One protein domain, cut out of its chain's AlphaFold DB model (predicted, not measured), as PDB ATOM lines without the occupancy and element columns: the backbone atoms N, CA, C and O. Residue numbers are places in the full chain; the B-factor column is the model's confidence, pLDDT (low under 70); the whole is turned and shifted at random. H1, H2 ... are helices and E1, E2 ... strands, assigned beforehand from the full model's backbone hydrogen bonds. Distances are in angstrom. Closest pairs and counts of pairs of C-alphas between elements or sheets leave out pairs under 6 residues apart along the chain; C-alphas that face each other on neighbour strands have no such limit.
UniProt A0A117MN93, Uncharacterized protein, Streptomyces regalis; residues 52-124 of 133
ATOM      1  N   PRO A  52      10.854 -31.315 -10.593       71.88
ATOM      2  CA  PRO A  52       9.448 -31.598 -10.395       71.88
ATOM      3  C   PRO A  52       8.876 -32.033 -11.745       71.88
ATOM      4  O   PRO A  52       9.211 -31.442 -12.780       71.88
ATOM      5  N   ARG A  53       8.114 -33.137 -11.738       88.25
ATOM      6  CA  ARG A  53       7.510 -33.722 -12.944       88.25
ATOM      7  C   ARG A  53       6.976 -32.596 -13.826       88.25
ATOM      8  O   ARG A  53       6.387 -31.649 -13.306       88.25
ATOM      9  N   CYS A  54       7.216 -32.683 -15.139       95.44
ATOM     10  CA  CYS A  54       6.782 -31.633 -16.059       95.44
ATOM     11  C   CYS A  54       5.300 -31.320 -15.802       95.44
ATOM     12  O   CYS A  54       4.512 -32.264 -15.782       95.44
ATOM     13  N   PRO A  55       4.889 -30.051 -15.640       95.69
ATOM     14  CA  PRO A  55       3.485 -29.743 -15.369       95.69
ATOM     15  C   PRO A  55       2.538 -30.223 -16.479       95.69
ATOM     16  O   PRO A  55       1.375 -30.502 -16.216       95.69
ATOM     17  N   ALA A  56       3.039 -30.346 -17.713       96.81
ATOM     18  CA  ALA A  56       2.307 -30.915 -18.842       96.81
ATOM     19  C   ALA A  56       2.402 -32.449 -18.963       96.81
ATOM     20  O   ALA A  56       1.756 -33.020 -19.839       96.81
ATOM     21  N   ALA A  57       3.218 -33.132 -18.151       96.56
ATOM     22  CA  ALA A  57       3.283 -34.591 -18.170       96.56
ATOM     23  C   ALA A  57       2.031 -35.175 -17.515       96.56
ATOM     24  O   ALA A  57       1.667 -34.805 -16.399       96.56
ATOM     25  N   HIS A  58       1.406 -36.142 -18.184       94.44
ATOM     26  CA  HIS A  58       0.372 -36.942 -17.542       94.44
ATOM     27  C   HIS A  58       0.981 -37.721 -16.356       94.44
ATOM     28  O   HIS A  58       2.120 -38.187 -16.472       94.44
ATOM     29  N   PRO A  59       0.259 -37.918 -15.232       91.88
ATOM     30  CA  PRO A  59       0.772 -38.657 -14.076       91.88
ATOM     31  C   PRO A  59       1.373 -40.024 -14.430       91.88
ATOM     32  O   PRO A  59       2.462 -40.344 -13.960       91.88
ATOM     33  N   ASP A  60       0.717 -40.756 -15.334       92.00
ATOM     34  CA  ASP A  60       1.145 -42.085 -15.798       92.00
ATOM     35  C   ASP A  60       2.240 -42.072 -16.876       92.00
ATOM     36  O   ASP A  60       2.687 -43.136 -17.290       92.00
ATOM     37  N   ASP A  61       2.662 -40.906 -17.373       92.56
ATOM     38  CA  ASP A  61       3.658 -40.820 -18.442       92.56
ATOM     39  C   ASP A  61       5.066 -41.113 -17.906       92.56
ATOM     40  O   ASP A  61       5.619 -40.265 -17.206       92.56
ATOM     41  N   PRO A  62       5.690 -42.270 -18.183       90.88
ATOM     42  CA  PRO A  62       6.983 -42.596 -17.587       90.88
ATOM     43  C   PRO A  62       8.139 -41.827 -18.240       90.88
ATOM     44  O   PRO A  62       9.242 -41.812 -17.692       90.88
ATOM     45  N   ASP A  63       7.905 -41.212 -19.403       91.69
ATOM     46  CA  ASP A  63       8.971 -40.664 -20.228       91.69
ATOM     47  C   ASP A  63       9.545 -39.379 -19.595       91.69
ATOM     48  O   ASP A  63       8.788 -38.520 -19.115       91.69
ATOM     49  N   PRO A  64      10.883 -39.224 -19.555       92.19
ATOM     50  CA  PRO A  64      11.526 -38.048 -18.982       92.19
ATOM     51  C   PRO A  64      11.316 -36.802 -19.855       92.19
ATOM     52  O   PRO A  64      11.002 -36.880 -21.042       92.19
ATOM     53  N   CYS A  65      11.530 -35.622 -19.270       95.44
ATOM     54  CA  CYS A  65      11.498 -34.365 -20.015       95.44
ATOM     55  C   CYS A  65      12.602 -34.327 -21.081       95.44
ATOM     56  O   CYS A  65      13.727 -34.757 -20.832       95.44
ATOM     57  N   SER A  66      12.324 -33.698 -22.224       93.62
ATOM     58  CA  SER A  66      13.333 -33.407 -23.255       93.62
ATOM     59  C   SER A  66      14.029 -32.050 -23.067       93.62
ATOM     60  O   SER A  66      14.746 -31.599 -23.955       93.62
ATOM     61  N   GLY A  67      13.760 -31.356 -21.959       92.06
ATOM     62  CA  GLY A  67      14.234 -29.999 -21.692       92.06
ATOM     63  C   GLY A  67      13.312 -29.230 -20.738       92.06
ATOM     64  O   GLY A  67      12.378 -29.820 -20.182       92.06
ATOM     65  N   PRO A  68      13.554 -27.921 -20.541       94.88
ATOM     66  CA  PRO A  68      12.701 -27.075 -19.714       94.88
ATOM     67  C   PRO A  68      11.330 -26.832 -20.373       94.88
ATOM     68  O   PRO A  68      11.162 -27.064 -21.576       94.88
ATOM     69  N   PRO A  69      10.336 -26.338 -19.615       96.81
ATOM     70  CA  PRO A  69       9.105 -25.830 -20.195       96.81
ATOM     71  C   PRO A  69       9.367 -24.670 -21.159       96.81
ATOM     72  O   PRO A  69      10.074 -23.726 -20.825       96.81
ATOM     73  N   VAL A  70       8.781 -24.747 -22.352       98.19
ATOM     74  CA  VAL A  70       8.927 -23.732 -23.415       98.19
ATOM     75  C   VAL A  70       7.593 -23.364 -24.063       98.19
ATOM     76  O   VAL A  70       7.516 -22.420 -24.844       98.19
ATOM     77  N   VAL A  71       6.519 -24.083 -23.747       98.62
ATOM     78  CA  VAL A  71       5.178 -23.799 -24.264       98.62
ATOM     79  C   VAL A  71       4.130 -23.914 -23.165       98.62
ATOM     80  O   VAL A  71       4.343 -24.587 -22.158       98.62
ATOM     81  N   THR A  72       2.974 -23.302 -23.392       98.56
ATOM     82  CA  THR A  72       1.740 -23.535 -22.636       98.56
ATOM     83  C   THR A  72       0.739 -24.231 -23.540       98.56
ATOM     84  O   THR A  72       0.466 -23.744 -24.639       98.56
ATOM     85  N   VAL A  73       0.175 -25.342 -23.075       98.44
ATOM     86  CA  VAL A  73      -0.963 -26.002 -23.726       98.44
ATOM     87  C   VAL A  73      -2.228 -25.621 -22.971       98.44
ATOM     88  O   VAL A  73      -2.254 -25.746 -21.751       98.44
ATOM     89  N   LEU A  74      -3.246 -25.149 -23.688       98.38
ATOM     90  CA  LEU A  74      -4.552 -24.761 -23.157       98.38
ATOM     91  C   LEU A  74      -5.639 -25.679 -23.716       98.38
ATOM     92  O   LEU A  74      -5.618 -26.015 -24.902       98.38
ATOM     93  N   ASP A  75      -6.610 -26.027 -22.884       97.00
ATOM     94  CA  ASP A  75      -7.838 -26.692 -23.303       97.00
ATOM     95  C   ASP A  75      -8.885 -25.695 -23.861       97.00
ATOM     96  O   ASP A  75      -8.645 -24.492 -24.063       97.00
ATOM     97  N   THR A  76     -10.083 -26.203 -24.146       96.81
ATOM     98  CA  THR A  76     -11.222 -25.405 -24.624       96.81
ATOM     99  C   THR A  76     -11.754 -24.426 -23.575       96.81
ATOM    100  O   THR A  76     -12.336 -23.406 -23.947       96.81
ATOM    101  N   HIS A  77     -11.493 -24.671 -22.291       96.69
ATOM    102  CA  HIS A  77     -11.860 -23.819 -21.161       96.69
ATOM    103  C   HIS A  77     -10.767 -22.805 -20.779       96.69
ATOM    104  O   HIS A  77     -10.951 -22.057 -19.821       96.69
ATOM    105  N   GLN A  78      -9.667 -22.726 -21.544       93.69
ATOM    106  CA  GLN A  78      -8.494 -21.879 -21.267       93.69
ATOM    107  C   GLN A  78      -7.739 -22.272 -19.986       93.69
ATOM    108  O   GLN A  78      -6.993 -21.462 -19.434       93.69
ATOM    109  N   VAL A  79      -7.898 -23.511 -19.519       94.94
ATOM    110  CA  VAL A  79      -7.062 -24.083 -18.462       94.94
ATOM    111  C   VAL A  79      -5.855 -24.733 -19.124       94.94
ATOM    112  O   VAL A  79      -5.983 -25.381 -20.163       94.94
ATOM    113  N   GLY A  80      -4.662 -24.540 -18.566       93.38
ATOM    114  CA  GLY A  80      -3.453 -25.037 -19.207       93.38
ATOM    115  C   GLY A  80      -2.297 -25.346 -18.291       93.38
ATOM    116  O   GLY A  80      -2.291 -25.007 -17.109       93.38
ATOM    117  N   ALA A  81      -1.300 -25.978 -18.898       97.25
ATOM    118  CA  ALA A  81      -0.066 -26.384 -18.254       97.25
ATOM    119  C   ALA A  81       1.139 -25.959 -19.095       97.25
ATOM    120  O   ALA A  81       1.139 -26.062 -20.327       97.25
ATOM    121  N   HIS A  82       2.187 -25.502 -18.412       98.00
ATOM    122  CA  HIS A  82       3.487 -25.276 -19.029       98.00
ATOM    123  C   HIS A  82       4.191 -26.615 -19.261       98.00
ATOM    124  O   HIS A  82       4.232 -27.470 -18.376       98.00
ATOM    125  N   GLY A  83       4.762 -26.800 -20.448       97.25
ATOM    126  CA  GLY A  83       5.349 -28.066 -20.861       97.25
ATOM    127  C   GLY A  83       6.637 -27.912 -21.649       97.25
ATOM    128  O   GLY A  83       6.837 -26.928 -22.368       97.25
ATOM    129  N   CYS A  84       7.518 -28.906 -21.516       98.06
ATOM    130  CA  CYS A  84       8.597 -29.114 -22.479       98.06
ATOM    131  C   CYS A  84       8.004 -29.577 -23.819       98.06
ATOM    132  O   CYS A  84       6.863 -30.043 -23.855       98.06
ATOM    133  N   GLU A  85       8.759 -29.494 -24.920       98.38
ATOM    134  CA  GLU A  85       8.235 -29.886 -26.239       98.38
ATOM    135  C   GLU A  85       7.713 -31.333 -26.261       98.38
ATOM    136  O   GLU A  85       6.681 -31.601 -26.878       98.38
ATOM    137  N   HIS A  86       8.357 -32.251 -25.532       97.88
ATOM    138  CA  HIS A  86       7.940 -33.649 -25.447       97.88
ATOM    139  C   HIS A  86       6.577 -33.837 -24.759       97.88
ATOM    140  O   HIS A  86       5.634 -34.341 -25.373       97.88
ATOM    141  N   HIS A  87       6.437 -33.412 -23.499       98.25
ATOM    142  CA  HIS A  87       5.188 -33.609 -22.752       98.25
ATOM    143  C   HIS A  87       4.056 -32.720 -23.264       98.25
ATOM    144  O   HIS A  87       2.914 -33.168 -23.314       98.25
ATOM    145  N   ALA A  88       4.355 -31.506 -23.736       98.25
ATOM    146  CA  ALA A  88       3.352 -30.650 -24.364       98.25
ATOM    147  C   ALA A  88       2.777 -31.273 -25.643       98.25
ATOM    148  O   ALA A  88       1.579 -31.164 -25.884       98.25
ATOM    149  N   THR A  89       3.602 -31.966 -26.435       98.62
ATOM    150  CA  THR A  89       3.146 -32.700 -27.627       98.62
ATOM    151  C   THR A  89       2.139 -33.786 -27.257       98.62
ATOM    152  O   THR A  89       1.066 -33.862 -27.852       98.62
ATOM    153  N   ARG A  90       2.458 -34.606 -26.248       98.06
ATOM    154  CA  ARG A  90       1.600 -35.716 -25.797       98.06
ATOM    155  C   ARG A  90       0.307 -35.209 -25.159       98.06
ATOM    156  O   ARG A  90      -0.759 -35.765 -25.426       98.06
ATOM    157  N   LEU A  91       0.390 -34.139 -24.364       97.88
ATOM    158  CA  LEU A  91      -0.773 -33.470 -23.787       97.88
ATOM    159  C   LEU A  91      -1.680 -32.909 -24.886       97.88
ATOM    160  O   LEU A  91      -2.858 -33.246 -24.925       97.88
ATOM    161  N   LEU A  92      -1.130 -32.118 -25.813       98.50
ATOM    162  CA  LEU A  92      -1.893 -31.508 -26.903       98.50
ATOM    163  C   LEU A  92      -2.562 -32.560 -27.795       98.50
ATOM    164  O   LEU A  92      -3.730 -32.403 -28.132       98.50
ATOM    165  N   ALA A  93      -1.861 -33.647 -28.127       98.06
ATOM    166  CA  ALA A  93      -2.416 -34.754 -28.911       98.06
ATOM    167  C   ALA A  93      -3.597 -35.463 -28.223       98.06
ATOM    168  O   ALA A  93      -4.363 -36.166 -28.877       98.06
ATOM    169  N   SER A  94      -3.739 -35.298 -26.907       97.19
ATOM    170  CA  SER A  94      -4.769 -35.949 -26.092       97.19
ATOM    171  C   SER A  94      -5.929 -35.020 -25.717       97.19
ATOM    172  O   SER A  94      -6.861 -35.464 -25.047       97.19
ATOM    173  N   LEU A  95      -5.884 -33.746 -26.120       96.62
ATOM    174  CA  LEU A  95      -6.941 -32.767 -25.876       96.62
ATOM    175  C   LEU A  95      -7.796 -32.574 -27.128       96.62
ATOM    176  O   LEU A  95      -7.277 -32.312 -28.213       96.62
ATOM    177  N   ASP A  96      -9.115 -32.601 -26.957       94.75
ATOM    178  CA  ASP A  96     -10.031 -32.143 -27.998       94.75
ATOM    179  C   ASP A  96     -10.066 -30.607 -28.021       94.75
ATOM    180  O   ASP A  96     -10.281 -29.962 -26.994       94.75
ATOM    181  N   GLY A  97      -9.792 -30.004 -29.181       94.69
ATOM    182  CA  GLY A  97      -9.755 -28.544 -29.342       94.69
ATOM    183  C   GLY A  97      -8.620 -27.816 -28.600       94.69
ATOM    184  O   GLY A  97      -8.712 -26.601 -28.389       94.69
ATOM    185  N   GLY A  98      -7.562 -28.531 -28.201       97.06
ATOM    186  CA  GLY A  98      -6.407 -27.955 -27.511       97.06
ATOM    187  C   GLY A  98      -5.629 -26.943 -28.363       97.06
ATOM    188  O   GLY A  98      -5.568 -27.033 -29.591       97.06
ATOM    189  N   ARG A  99      -5.009 -25.960 -27.706       98.12
ATOM    190  CA  ARG A  99      -4.157 -24.938 -28.339       98.12
ATOM    191  C   ARG A  99      -2.801 -24.878 -27.650       98.12
ATOM    192  O   ARG A  99      -2.702 -25.134 -26.457       98.12
ATOM    193  N   VAL A 100      -1.761 -24.499 -28.389       98.50
ATOM    194  CA  VAL A 100      -0.399 -24.350 -27.860       98.50
ATOM    195  C   VAL A 100       0.161 -22.971 -28.176       98.50
ATOM    196  O   VAL A 100       0.006 -22.470 -29.289       98.50
ATOM    197  N   TYR A 101       0.828 -22.374 -27.192       98.25
ATOM    198  CA  TYR A 101       1.434 -21.049 -27.277       98.25
ATOM    199  C   TYR A 101       2.875 -21.090 -26.756       98.25
ATOM    200  O   TYR A 101       3.143 -21.817 -25.796       98.25
ATOM    201  N   PRO A 102       3.816 -20.343 -27.358       98.19
ATOM    202  CA  PRO A 102       5.178 -20.260 -26.841       98.19
ATOM    203  C   PRO A 102       5.210 -19.457 -25.532       98.19
ATOM    204  O   PRO A 102       4.428 -18.521 -25.354       98.19
ATOM    205  N   LEU A 103       6.119 -19.815 -24.624       97.69
ATOM    206  CA  LEU A 103       6.485 -18.950 -23.498       97.69
ATOM    207  C   LEU A 103       7.319 -17.746 -23.983       97.69
ATOM    208  O   LEU A 103       7.893 -17.825 -25.071       97.69
ATOM    209  N   PRO A 104       7.418 -16.650 -23.201       95.69
ATOM    210  CA  PRO A 104       8.134 -15.438 -23.616       95.69
ATOM    211  C   PRO A 104       9.584 -15.679 -24.059       95.69
ATOM    212  O   PRO A 104      10.004 -15.132 -25.073       95.69
ATOM    213  N   ASP A 105      10.305 -16.551 -23.350       92.50
ATOM    214  CA  ASP A 105      11.720 -16.865 -23.606       92.50
ATOM    215  C   ASP A 105      11.909 -18.188 -24.372       92.50
ATOM    216  O   ASP A 105      12.988 -18.785 -24.376       92.50
ATOM    217  N   ALA A 106      10.840 -18.702 -24.985       96.56
ATOM    218  CA  ALA A 106      10.892 -19.962 -25.708       96.56
ATOM    219  C   ALA A 106      11.752 -19.848 -26.977       96.56
ATOM    220  O   ALA A 106      11.670 -18.840 -27.686       96.56
ATOM    221  N   PRO A 107      12.501 -20.904 -27.345       96.00
ATOM    222  CA  PRO A 107      13.162 -20.957 -28.639       96.00
ATOM    223  C   PRO A 107      12.169 -20.725 -29.779       96.00
ATOM    224  O   PRO A 107      11.040 -21.232 -29.756       96.00
ATOM    225  N   GLU A 108      12.610 -20.010 -30.813       96.44
ATOM    226  CA  GLU A 108      11.765 -19.695 -31.960       96.44
ATOM    227  C   GLU A 108      11.126 -20.966 -32.543       96.44
ATOM    228  O   GLU A 108      11.752 -22.025 -32.685       96.44
ATOM    229  N   GLY A 109       9.829 -20.879 -32.835       97.56
ATOM    230  CA  GLY A 109       9.069 -21.979 -33.417       97.56
ATOM    231  C   GLY A 109       8.749 -23.143 -32.471       97.56
ATOM    232  O   GLY A 109       8.178 -24.121 -32.952       97.56
ATOM    233  N   ALA A 110       9.043 -23.065 -31.164       98.19
ATOM    234  CA  ALA A 110       8.730 -24.134 -30.202       98.19
ATOM    235  C   ALA A 110       7.255 -24.572 -30.261       98.19
ATOM    236  O   ALA A 110       6.961 -25.754 -30.435       98.19
ATOM    237  N   ALA A 111       6.316 -23.622 -30.235       98.38
ATOM    238  CA  ALA A 111       4.888 -23.931 -30.345       98.38
ATOM    239  C   ALA A 111       4.511 -24.587 -31.685       98.38
ATOM    240  O   ALA A 111       3.687 -25.496 -31.711       98.38
ATOM    241  N   ILE A 112       5.143 -24.182 -32.793       98.56
ATOM    242  CA  ILE A 112       4.901 -24.773 -34.120       98.56
ATOM    243  C   ILE A 112       5.417 -26.214 -34.169       98.56
ATOM    244  O   ILE A 112       4.735 -27.079 -34.720       98.56
ATOM    245  N   ARG A 113       6.601 -26.487 -33.602       98.56
ATOM    246  CA  ARG A 113       7.148 -27.850 -33.507       98.56
ATOM    247  C   ARG A 113       6.219 -28.753 -32.707       98.56
ATOM    248  O   ARG A 113       5.850 -29.811 -33.209       98.56
ATOM    249  N   VAL A 114       5.773 -28.294 -31.538       98.69
ATOM    250  CA  VAL A 114       4.816 -29.024 -30.692       98.69
ATOM    251  C   VAL A 114       3.500 -29.272 -31.424       98.69
ATOM    252  O   VAL A 114       3.035 -30.405 -31.468       98.69
ATOM    253  N   PHE A 115       2.920 -28.250 -32.059       98.56
ATOM    254  CA  PHE A 115       1.666 -28.389 -32.805       98.56
ATOM    255  C   PHE A 115       1.773 -29.428 -33.931       98.56
ATOM    256  O   PHE A 115       0.927 -30.311 -34.058       98.56
ATOM    257  N   LYS A 116       2.845 -29.360 -34.731       98.62
ATOM    258  CA  LYS A 116       3.088 -30.309 -35.827       98.62
ATOM    259  C   LYS A 116       3.334 -31.728 -35.317       98.62
ATOM    260  O   LYS A 116       2.832 -32.673 -35.915       98.62
ATOM    261  N   ALA A 117       4.090 -31.879 -34.231       98.44
ATOM    262  CA  ALA A 117       4.355 -33.181 -33.631       98.44
ATOM    263  C   ALA A 117       3.078 -33.797 -33.034       98.44
ATOM    264  O   ALA A 117       2.836 -34.993 -33.196       98.44
ATOM    265  N   ALA A 118       2.225 -32.986 -32.403       98.31
ATOM    266  CA  ALA A 118       0.977 -33.448 -31.803       98.31
ATOM    267  C   ALA A 118       0.004 -33.992 -32.856       98.31
ATOM    268  O   ALA A 118      -0.621 -35.020 -32.627       98.31
ATOM    269  N   ALA A 119      -0.049 -33.371 -34.039       97.69
ATOM    270  CA  ALA A 119      -0.916 -33.794 -35.140       97.69
ATOM    271  C   ALA A 119      -0.652 -35.228 -35.645       97.69
ATOM    272  O   ALA A 119      -1.519 -35.823 -36.283       97.69
ATOM    273  N   VAL A 120       0.535 -35.780 -35.381       97.19
ATOM    274  CA  VAL A 120       0.914 -37.153 -35.763       97.19
ATOM    275  C   VAL A 120       1.154 -38.064 -34.557       97.19
ATOM    276  O   VAL A 120       1.500 -39.234 -34.722       97.19
ATOM    277  N   THR A 121       0.974 -37.549 -33.342       96.81
ATOM    278  CA  THR A 121       1.107 -38.315 -32.102       96.81
ATOM    279  C   THR A 121      -0.234 -38.957 -31.764       96.81
ATOM    280  O   THR A 121      -1.282 -38.326 -31.874       96.81
ATOM    281  N   ALA A 122      -0.225 -40.226 -31.352       95.25
ATOM    282  CA  ALA A 122      -1.448 -40.882 -30.903       95.25
ATOM    283  C   ALA A 122      -1.965 -40.225 -29.603       95.25
ATOM    284  O   ALA A 122      -1.159 -39.987 -28.698       95.25
ATOM    285  N   PRO A 123      -3.283 -39.992 -29.465       96.12
ATOM    286  CA  PRO A 123      -3.867 -39.604 -28.185       96.12
ATOM    287  C   PRO A 123      -3.524 -40.620 -27.089       96.12
ATOM    288  O   PRO A 123      -3.466 -41.824 -27.354       96.12
ATOM    289  N   TYR A 124      -3.315 -40.137 -25.862       94.81
ATOM    290  CA  TYR A 124      -2.962 -40.944 -24.690       94.81
ATOM    291  C   TYR A 124      -1.690 -41.785 -24.891       94.81
ATOM    292  O   TYR A 124      -1.638 -42.954 -24.513       94.81
TER     293      TYR A 124
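This is residues 52 to 124 of the 133 residues of an uncharacterized protein of Streptomyces regalis (UniProt A0A117MN93). A small sheet of three short strands is covered on one face by two helices, H1 over the inner strand E1 and H2 toward the edge strand E3, the two crossing at a steep angle; before them, residues 52 to 70 form a wide unnamed loop that winds past H1 and the E2 edge of the sheet. The 73 printed residues include two named helices and three named strands, in the order E1, E2, H1, E3, H2; the sheet's order is E2, E1, E3, all antiparallel. The class is mixed, helices and strands, though under half of the residues are in named elements. The whole is compact, with a radius of gyration of the C-alphas of 10.8 A, and rounded, spanning 28 by 26 by 23 A.

After residues 52 to 70, E1, residues 71 to 74, and E2, residues 80 to 83, form a hairpin, antiparallel at 156 degrees, with N 83 and O 71 2.8 A apart and N 73 and O 81 3.0 A apart, both within hydrogen-bond range. H1, residues 85 to 93, is on the sheet at a height of 8.0 A, over E1 and along the strands, at 15 degrees to E1 on the local plane; their closest C-alphas, of Val 73 and Ala 88, are 6.4 A apart. E3, residues 99 to 102, is antiparallel to E1 at 156 degrees, with N 72 and O 101 2.8 A apart, within hydrogen-bond range. E2, H1 and E3 form a split strand-helix-strand unit, two strands running the same way with E1 between them, and its crossover is right-handed. H2, residues 110 to 118, is on the same face as H1, making two layers, helices on one face of a sheet. Its height over the sheet is 8.8 A, and it runs along the strands, at 19 degrees to E3 on the local plane. It lies over E3 and only just over E1, on which 3 of its C-alphas fall; the closest C-alphas of E3 and H2, of Pro 102 and Ala 111, are 5.1 A apart. H1 and H2 touch, closest at the C-alphas of Ala 93 and Ala 118, 4.6 A, at a steep tilt of 49 degrees, the same way. In H1 and H2 every O i to N i+4 pair is within hydrogen-bond range.

E1 begins at C-alpha 71, (5.178, -23.799, -24.264), and measures 9.8 A from first to last C-alpha; E2 measures 9.5 A. H1 is 12.0 A long, E3 10.5 A and H2 12.2 A, ending at C-alpha 118, (0.977, -33.448, -31.803).

The C-alphas of Asp 60 and Glu 108, the two farthest apart, are 29.6 A apart. The printed part has no cut and no long link between named elements. No printed residue is under 70 in pLDDT, and the mean of the printed part is 96.1.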